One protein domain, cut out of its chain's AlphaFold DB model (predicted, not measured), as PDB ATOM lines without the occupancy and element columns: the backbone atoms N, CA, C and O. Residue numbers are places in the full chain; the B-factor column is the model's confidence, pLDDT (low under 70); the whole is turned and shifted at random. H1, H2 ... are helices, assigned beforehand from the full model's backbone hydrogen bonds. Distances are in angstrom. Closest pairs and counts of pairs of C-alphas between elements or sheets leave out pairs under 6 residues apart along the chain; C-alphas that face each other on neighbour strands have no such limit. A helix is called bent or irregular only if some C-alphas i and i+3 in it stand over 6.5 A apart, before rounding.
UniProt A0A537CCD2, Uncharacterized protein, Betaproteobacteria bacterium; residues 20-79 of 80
ATOM      1  N   ALA A  20     154.857 117.247 119.266       61.56
ATOM      2  CA  ALA A  20     153.655 117.970 118.923       61.56
ATOM      3  C   ALA A  20     153.260 117.477 117.530       61.56
ATOM      4  O   ALA A  20     153.801 117.945 116.528       61.56
ATOM      5  N   ASP A  21     152.376 116.482 117.477       68.31
ATOM      6  CA  ASP A  21     151.685 116.154 116.241       68.31
ATOM      7  C   ASP A  21     151.018 117.431 115.735       68.31
ATOM      8  O   ASP A  21     150.422 118.195 116.503       68.31
ATOM      9  N   ALA A  22     151.167 117.691 114.441       69.88
ATOM     10  CA  ALA A  22     150.536 118.845 113.834       69.88
ATOM     11  C   ALA A  22     149.018 118.711 114.009       69.88
ATOM     12  O   ALA A  22     148.413 117.757 113.514       69.88
ATOM     13  N   ASP A  23     148.409 119.655 114.729       82.44
ATOM     14  CA  ASP A  23     146.966 119.675 114.953       82.44
ATOM     15  C   ASP A  23     146.252 119.648 113.593       82.44
ATOM     16  O   ASP A  23     146.335 120.591 112.799       82.44
ATOM     17  N   ALA A  24     145.559 118.544 113.312       84.75
ATOM     18  CA  ALA A  24     144.883 118.324 112.041       84.75
ATOM     19  C   ALA A  24     143.861 119.432 111.734       84.75
ATOM     20  O   ALA A  24     143.669 119.784 110.567       84.75
ATOM     21  N   ALA A  25     143.241 120.026 112.762       88.12
ATOM     22  CA  ALA A  25     142.323 121.146 112.599       88.12
ATOM     23  C   ALA A  25     143.063 122.441 112.229       88.12
ATOM     24  O   ALA A  25     142.584 123.207 111.388       88.12
ATOM     25  N   LEU A  26     144.243 122.675 112.809       85.06
ATOM     26  CA  LEU A  26     145.108 123.795 112.436       85.06
ATOM     27  C   LEU A  26     145.609 123.647 110.996       85.06
ATOM     28  O   LEU A  26     145.506 124.596 110.222       85.06
ATOM     29  N   LEU A  27     146.077 122.458 110.606       84.88
ATOM     30  CA  LEU A  27     146.503 122.177 109.231       84.88
ATOM     31  C   LEU A  27     145.366 122.388 108.226       84.88
ATOM     32  O   LEU A  27     145.569 122.995 107.174       84.88
ATOM     33  N   ALA A  28     144.157 121.921 108.552       87.75
ATOM     34  CA  ALA A  28     142.982 122.135 107.716       87.75
ATOM     35  C   ALA A  28     142.669 123.628 107.539       87.75
ATOM     36  O   ALA A  28     142.328 124.038 106.431       87.75
ATOM     37  N   LYS A  29     142.825 124.445 108.591       88.31
ATOM     38  CA  LYS A  29     142.684 125.906 108.497       88.31
ATOM     39  C   LYS A  29     143.778 126.528 107.638       88.31
ATOM     40  O   LYS A  29     143.442 127.246 106.710       88.31
ATOM     41  N   LEU A  30     145.056 126.223 107.882       87.19
ATOM     42  CA  LEU A  30     146.172 126.787 107.109       87.19
ATOM     43  C   LEU A  30     146.012 126.543 105.598       87.19
ATOM     44  O   LEU A  30     146.239 127.452 104.802       87.19
ATOM     45  N   ARG A  31     145.519 125.358 105.209       86.94
ATOM     46  CA  ARG A  31     145.228 125.001 103.807       86.94
ATOM     47  C   ARG A  31     144.091 125.799 103.160       86.94
ATOM     48  O   ARG A  31     144.030 125.838 101.937       86.94
ATOM     49  N   GLN A  32     143.202 126.430 103.933       93.81
ATOM     50  CA  GLN A  32     142.151 127.302 103.381       93.81
ATOM     51  C   GLN A  32     142.725 128.596 102.784       93.81
ATOM     52  O   GLN A  32     142.056 129.247 101.984       93.81
ATOM     53  N   GLY A  33     143.966 128.955 103.133       90.19
ATOM     54  CA  GLY A  33     144.607 130.176 102.660       90.19
ATOM     55  C   GLY A  33     144.040 131.442 103.313       90.19
ATOM     56  O   GLY A  33     143.285 131.388 104.280       90.19
ATOM     57  N   GLY A  34     144.454 132.608 102.810       94.50
ATOM     58  CA  GLY A  34     144.092 133.911 103.391       94.50
ATOM     59  C   GLY A  34     144.950 134.338 104.589       94.50
ATOM     60  O   GLY A  34     144.661 135.353 105.219       94.50
ATOM     61  N   TYR A  35     146.017 133.592 104.887       91.50
ATOM     62  CA  TYR A  35     146.973 133.905 105.947       91.50
ATOM     63  C   TYR A  35     148.269 134.486 105.382       91.50
ATOM     64  O   TYR A  35     148.716 134.112 104.298       91.50
ATOM     65  N   VAL A  36     148.912 135.349 106.168       91.81
ATOM     66  CA  VAL A  36     150.303 135.758 105.958       91.81
ATOM     67  C   VAL A  36     151.154 135.026 106.989       91.81
ATOM     68  O   VAL A  36     151.003 135.252 108.189       91.81
ATOM     69  N   LEU A  37     152.034 134.138 106.529       87.12
ATOM     70  CA  LEU A  37     152.964 133.421 107.395       87.12
ATOM     71  C   LEU A  37     154.237 134.255 107.552       87.12
ATOM     72  O   LEU A  37     154.968 134.469 106.586       87.12
ATOM     73  N   PHE A  38     154.509 134.726 108.768       91.62
ATOM     74  CA  PHE A  38     155.752 135.427 109.083       91.62
ATOM     75  C   PHE A  38     156.755 134.455 109.699       91.62
ATOM     76  O   PHE A  38     156.526 133.906 110.777       91.62
ATOM     77  N   VAL A  39     157.873 134.249 109.010       91.50
ATOM     78  CA  VAL A  39     158.908 133.296 109.410       91.50
ATOM     79  C   VAL A  39     160.204 134.055 109.656       91.50
ATOM     80  O   VAL A  39     160.639 134.860 108.833       91.50
ATOM     81  N   ARG A  40     160.851 133.789 110.792       95.00
ATOM     82  CA  ARG A  40     162.197 134.299 111.057       95.00
ATOM     83  C   ARG A  40     163.219 133.526 110.221       95.00
ATOM     84  O   ARG A  40     163.095 132.316 110.064       95.00
ATOM     85  N   HIS A  41     164.267 134.207 109.759       95.81
ATOM     86  CA  HIS A  41     165.411 133.539 109.139       95.81
ATOM     87  C   HIS A  41     165.957 132.404 110.031       95.81
ATOM     88  O   HIS A  41     165.915 132.478 111.266       95.81
ATOM     89  N   THR A  42     166.510 131.370 109.404       97.62
ATOM     90  CA  THR A  42     167.167 130.256 110.100       97.62
ATOM     91  C   THR A  42     168.590 130.631 110.525       97.62
ATOM     92  O   THR A  42     168.980 131.804 110.482       97.62
ATOM     93  N   SER A  43     169.370 129.663 111.009       98.38
ATOM     94  CA  SER A  43     170.702 129.911 111.570       98.38
ATOM     95  C   SER A  43     171.651 130.636 110.598       98.38
ATOM     96  O   SER A  43     171.897 130.180 109.482       98.38
ATOM     97  N   THR A  44     172.263 131.729 111.052       98.25
ATOM     98  CA  THR A  44     173.271 132.517 110.317       98.25
ATOM     99  C   THR A  44     174.626 132.499 111.020       98.25
ATOM    100  O   THR A  44     174.730 132.067 112.171       98.25
ATOM    101  N   ASP A  45     175.678 132.939 110.330       96.50
ATOM    102  CA  ASP A  45     177.006 133.113 110.922       96.50
ATOM    103  C   ASP A  45     177.109 134.468 111.642       96.50
ATOM    104  O   ASP A  45     177.172 135.520 111.015       96.50
ATOM    105  N   PHE A  46     177.131 134.461 112.976       95.31
ATOM    106  CA  PHE A  46     177.167 135.685 113.788       95.31
ATOM    107  C   PHE A  46     178.528 136.393 113.801       95.31
ATOM    108  O   PHE A  46     178.621 137.495 114.336       95.31
ATOM    109  N   SER A  47     179.571 135.795 113.219       95.81
ATOM    110  CA  SER A  47     180.846 136.487 113.001       95.81
ATOM    111  C   SER A  47     180.794 137.461 111.812       95.81
ATOM    112  O   SER A  47     181.642 138.347 111.702       95.81
ATOM    113  N   GLN A  48     179.784 137.326 110.947       96.94
ATOM    114  CA  GLN A  48     179.549 138.167 109.773       96.94
ATOM    115  C   GLN A  48     178.515 139.268 110.065       96.94
ATOM    116  O   GLN A  48     177.721 139.178 111.002       96.94
ATOM    117  N   ASN A  49     178.505 140.317 109.242       96.31
ATOM    118  CA  ASN A  49     177.505 141.387 109.256       96.31
ATOM    119  C   ASN A  49     177.328 141.970 107.847       96.31
ATOM    120  O   ASN A  49     178.102 141.650 106.949       96.31
ATOM    121  N   ASP A  50     176.347 142.860 107.698       97.06
ATOM    122  CA  ASP A  50     175.913 143.382 106.398       97.06
ATOM    123  C   ASP A  50     176.511 144.765 106.074       97.06
ATOM    124  O   ASP A  50     176.157 145.385 105.079       97.06
ATOM    125  N   ALA A  51     177.416 145.300 106.904       97.25
ATOM    126  CA  ALA A  51     177.807 146.715 106.848       97.25
ATOM    127  C   ALA A  51     178.528 147.133 105.551       97.25
ATOM    128  O   ALA A  51     178.634 148.325 105.272       97.25
ATOM    129  N   ARG A  52     179.059 146.171 104.787       96.56
ATOM    130  CA  ARG A  52     179.774 146.417 103.524       96.56
ATOM    131  C   ARG A  52     178.977 146.038 102.279       96.56
ATOM    132  O   ARG A  52     179.511 146.197 101.185       96.56
ATOM    133  N   MET A  53     177.758 145.520 102.424       97.12
ATOM    134  CA  MET A  53     176.961 145.146 101.258       97.12
ATOM    135  C   MET A  53     176.648 146.384 100.411       97.12
ATOM    136  O   MET A  53     176.339 147.453 100.939       97.12
ATOM    137  N   THR A  54     176.708 146.232  99.093       97.31
ATOM    138  CA  THR A  54     176.373 147.310  98.143       97.31
ATOM    139  C   THR A  54     174.992 147.141  97.511       97.31
ATOM    140  O   THR A  54     174.392 148.116  97.061       97.31
ATOM    141  N   SER A  55     174.463 145.916  97.521       96.75
ATOM    142  CA  SER A  55     173.107 145.566  97.100       96.75
ATOM    143  C   SER A  55     172.698 144.208  97.685       96.75
ATOM    144  O   SER A  55     173.516 143.516  98.296       96.75
ATOM    145  N   TYR A  56     171.438 143.798  97.498       93.31
ATOM    146  CA  TYR A  56     170.962 142.486  97.960       93.31
ATOM    147  C   TYR A  56     171.560 141.311  97.172       93.31
ATOM    148  O   TYR A  56     171.575 140.189  97.668       93.31
ATOM    149  N   GLU A  57     172.101 141.566  95.984       96.56
ATOM    150  CA  GLU A  57     172.812 140.589  95.158       96.56
ATOM    151  C   GLU A  57     174.272 140.377  95.613       96.56
ATOM    152  O   GLU A  57     174.897 139.387  95.234       96.56
ATOM    153  N   ASP A  58     174.821 141.266  96.452       96.94
ATOM    154  CA  ASP A  58     176.174 141.168  97.019       96.94
ATOM    155  C   ASP A  58     176.216 140.198  98.210       96.94
ATOM    156  O   ASP A  58     176.469 140.572  99.358       96.94
ATOM    157  N   CYS A  59     175.940 138.922  97.944       94.38
ATOM    158  CA  CYS A  59     175.919 137.890  98.981       94.38
ATOM    159  C   CYS A  59     177.282 137.728  99.672       94.38
ATOM    160  O   CYS A  59     177.340 137.268 100.808       94.38
ATOM    161  N   ALA A  60     178.386 138.101  99.017       95.38
ATOM    162  CA  ALA A  60     179.729 137.971  99.575       95.38
ATOM    163  C   ALA A  60     179.972 138.888 100.789       95.38
ATOM    164  O   ALA A  60     180.827 138.577 101.619       95.38
ATOM    165  N   ASN A  61     179.224 139.990 100.912       96.62
ATOM    166  CA  ASN A  61     179.338 140.955 102.012       96.62
ATOM    167  C   ASN A  61     178.107 140.982 102.937       96.62
ATOM    168  O   ASN A  61     177.916 141.953 103.667       96.62
ATOM    169  N   GLN A  62     177.293 139.925 102.916       96.62
ATOM    170  CA  GLN A  62     176.132 139.752 103.790       96.62
ATOM    171  C   GLN A  62     176.372 138.657 104.836       96.62
ATOM    172  O   GLN A  62     177.158 137.729 104.640       96.62
ATOM    173  N   ARG A  63     175.626 138.717 105.937       97.50
ATOM    174  CA  ARG A  63     175.520 137.666 106.945       97.50
ATOM    175  C   ARG A  63     174.621 136.545 106.437       97.50
ATOM    176  O   ARG A  63     173.404 136.542 106.628       97.50
ATOM    177  N   ASN A  64     175.249 135.549 105.830       96.38
ATOM    178  CA  ASN A  64     174.545 134.434 105.209       96.38
ATOM    179  C   ASN A  64     174.089 133.356 106.205       96.38
ATOM    180  O   ASN A  64     174.573 133.245 107.338       96.38
ATOM    181  N   LEU A  65     173.166 132.507 105.736       97.69
ATOM    182  CA  LEU A  65     172.802 131.266 106.418       97.69
ATOM    183  C   LEU A  65     174.011 130.327 106.495       97.69
ATOM    184  O   LEU A  65     174.687 130.086 105.489       97.69
ATOM    185  N   THR A  66     174.220 129.713 107.658       98.12
ATOM    186  CA  THR A  66     175.174 128.601 107.788       98.12
ATOM    187  C   THR A  66     174.660 127.366 107.053       98.12
ATOM    188  O   THR A  66     173.492 127.293 106.665       98.12
ATOM    189  N   ASP A  67     175.498 126.344 106.904       98.31
ATOM    190  CA  ASP A  67     175.089 125.047 106.351       98.31
ATOM    191  C   ASP A  67     173.898 124.460 107.121       98.31
ATOM    192  O   ASP A  67     172.915 124.025 106.518       98.31
ATOM    193  N   LYS A  68     173.938 124.563 108.457       98.31
ATOM    194  CA  LYS A  68     172.819 124.231 109.344       98.31
ATOM    195  C   LYS A  68     171.582 125.073 109.028       98.31
ATOM    196  O   LYS A  68     170.508 124.512 108.852       98.31
ATOM    197  N   GLY A  69     171.723 126.393 108.898       98.25
ATOM    198  CA  GLY A  69     170.603 127.273 108.555       98.25
ATOM    199  C   GLY A  69     169.951 126.923 107.220       98.25
ATOM    200  O   GLY A  69     168.726 126.931 107.100       98.25
ATOM    201  N   ARG A  70     170.749 126.546 106.216       97.88
ATOM    202  CA  ARG A  70     170.230 126.084 104.922       97.88
ATOM    203  C   ARG A  70     169.522 124.732 105.032       97.88
ATOM    204  O   ARG A  70     168.573 124.495 104.290       97.88
ATOM    205  N   ALA A  71     169.965 123.839 105.914       98.19
ATOM    206  CA  ALA A  71     169.256 122.590 106.191       98.19
ATOM    207  C   ALA A  71     167.916 122.847 106.904       98.19
ATOM    208  O   ALA A  71     166.893 122.322 106.477       98.19
ATOM    209  N   GLU A  72     167.902 123.722 107.914       97.38
ATOM    210  CA  GLU A  72     166.688 124.148 108.625       97.38
ATOM    211  C   GLU A  72     165.658 124.773 107.674       97.38
ATOM    212  O   GLU A  72     164.478 124.450 107.748       97.38
ATOM    213  N   ALA A  73     166.102 125.631 106.747       96.94
ATOM    214  CA  ALA A  73     165.210 126.294 105.795       96.94
ATOM    215  C   ALA A  73     164.552 125.296 104.829       96.94
ATOM    216  O   ALA A  73     163.367 125.427 104.531       96.94
ATOM    217  N   ARG A  74     165.298 124.278 104.376       96.69
ATOM    218  CA  ARG A  74     164.739 123.195 103.552       96.69
ATOM    219  C   ARG A  74     163.736 122.362 104.339       96.69
ATOM    220  O   ARG A  74     162.636 122.155 103.855       96.69
ATOM    221  N   ALA A  75     164.087 121.950 105.558       94.69
ATOM    222  CA  ALA A  75     163.184 121.183 106.412       94.69
ATOM    223  C   ALA A  75     161.880 121.944 106.691       94.69
ATOM    224  O   ALA A  75     160.808 121.358 106.626       94.69
ATOM    225  N   LEU A  76     161.955 123.255 106.942       90.94
ATOM    226  CA  LEU A  76     160.763 124.088 107.079       90.94
ATOM    227  C   LEU A  76     159.924 124.098 105.792       90.94
ATOM    228  O   LEU A  76     158.709 123.967 105.868       90.94
ATOM    229  N   GLY A  77     160.567 124.252 104.630       89.00
ATOM    230  CA  GLY A  77     159.893 124.277 103.330       89.00
ATOM    231  C   GLY A  77     159.147 122.985 102.984       89.00
ATOM    232  O   GLY A  77     158.100 123.059 102.363       89.00
ATOM    233  N   GLU A  78     159.624 121.820 103.431       88.56
ATOM    234  CA  GLU A  78     158.919 120.533 103.253       88.56
ATOM    235  C   GLU A  78     157.622 120.426 104.086       88.56
ATOM    236  O   GLU A  78     156.820 119.513 103.886       88.56
ATOM    237  N   HIS A  79     157.414 121.332 105.049       77.56
ATOM    238  CA  HIS A  79     156.281 121.313 105.979       77.56
ATOM    239  C   HIS A  79     155.283 122.469 105.789       77.56
ATOM    240  O   HIS A  79     154.279 122.506 106.508       77.56
TER     241      HIS A  79
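AT A GLANCE: This is residues 20 to 79 of the 80 residues of an uncharacterized protein of Betaproteobacteria bacterium (UniProt A0A537CCD2). This is a chain with little regular structure: a long, irregular loop runs out from the small helix H1 at one end, turns at the far end and folds back into the longer helix H2. Residues 20 to 38, with H1, stick out from the body. The printed part has 60 residues with two named helices, H1 then H2, and no named strand; the class is all helix, with 18 residues in named elements. The whole is elongated, 46 by 24 by 14 A, and only just extended, close to loose, with a radius of gyration of the C-alphas of 16.1 A.

HOW THE PARTS SIT: Look first at H2, residues 67 to 77, the longest helix. H1, residues 24 to 30, is apart from it. In both helices every O i to N i+4 pair is within hydrogen-bond range.

IN THESE COORDINATES: Find C-alpha 67 at (175.089, 125.047, 106.351); from there H2 runs 15.5 A to C-alpha 77 at (159.893, 124.277, 103.330). H1 begins at C-alpha 24, (144.883, 118.324, 112.041), and is 9.9 A long.

THE WHOLE: The C-alphas farthest apart, of Ala 25 and Arg 52, are 46.1 A apart. The link between the helices, residues 31 to 66, is long. The printed part has no cut; residues 20 to 22 are under pLDDT 70.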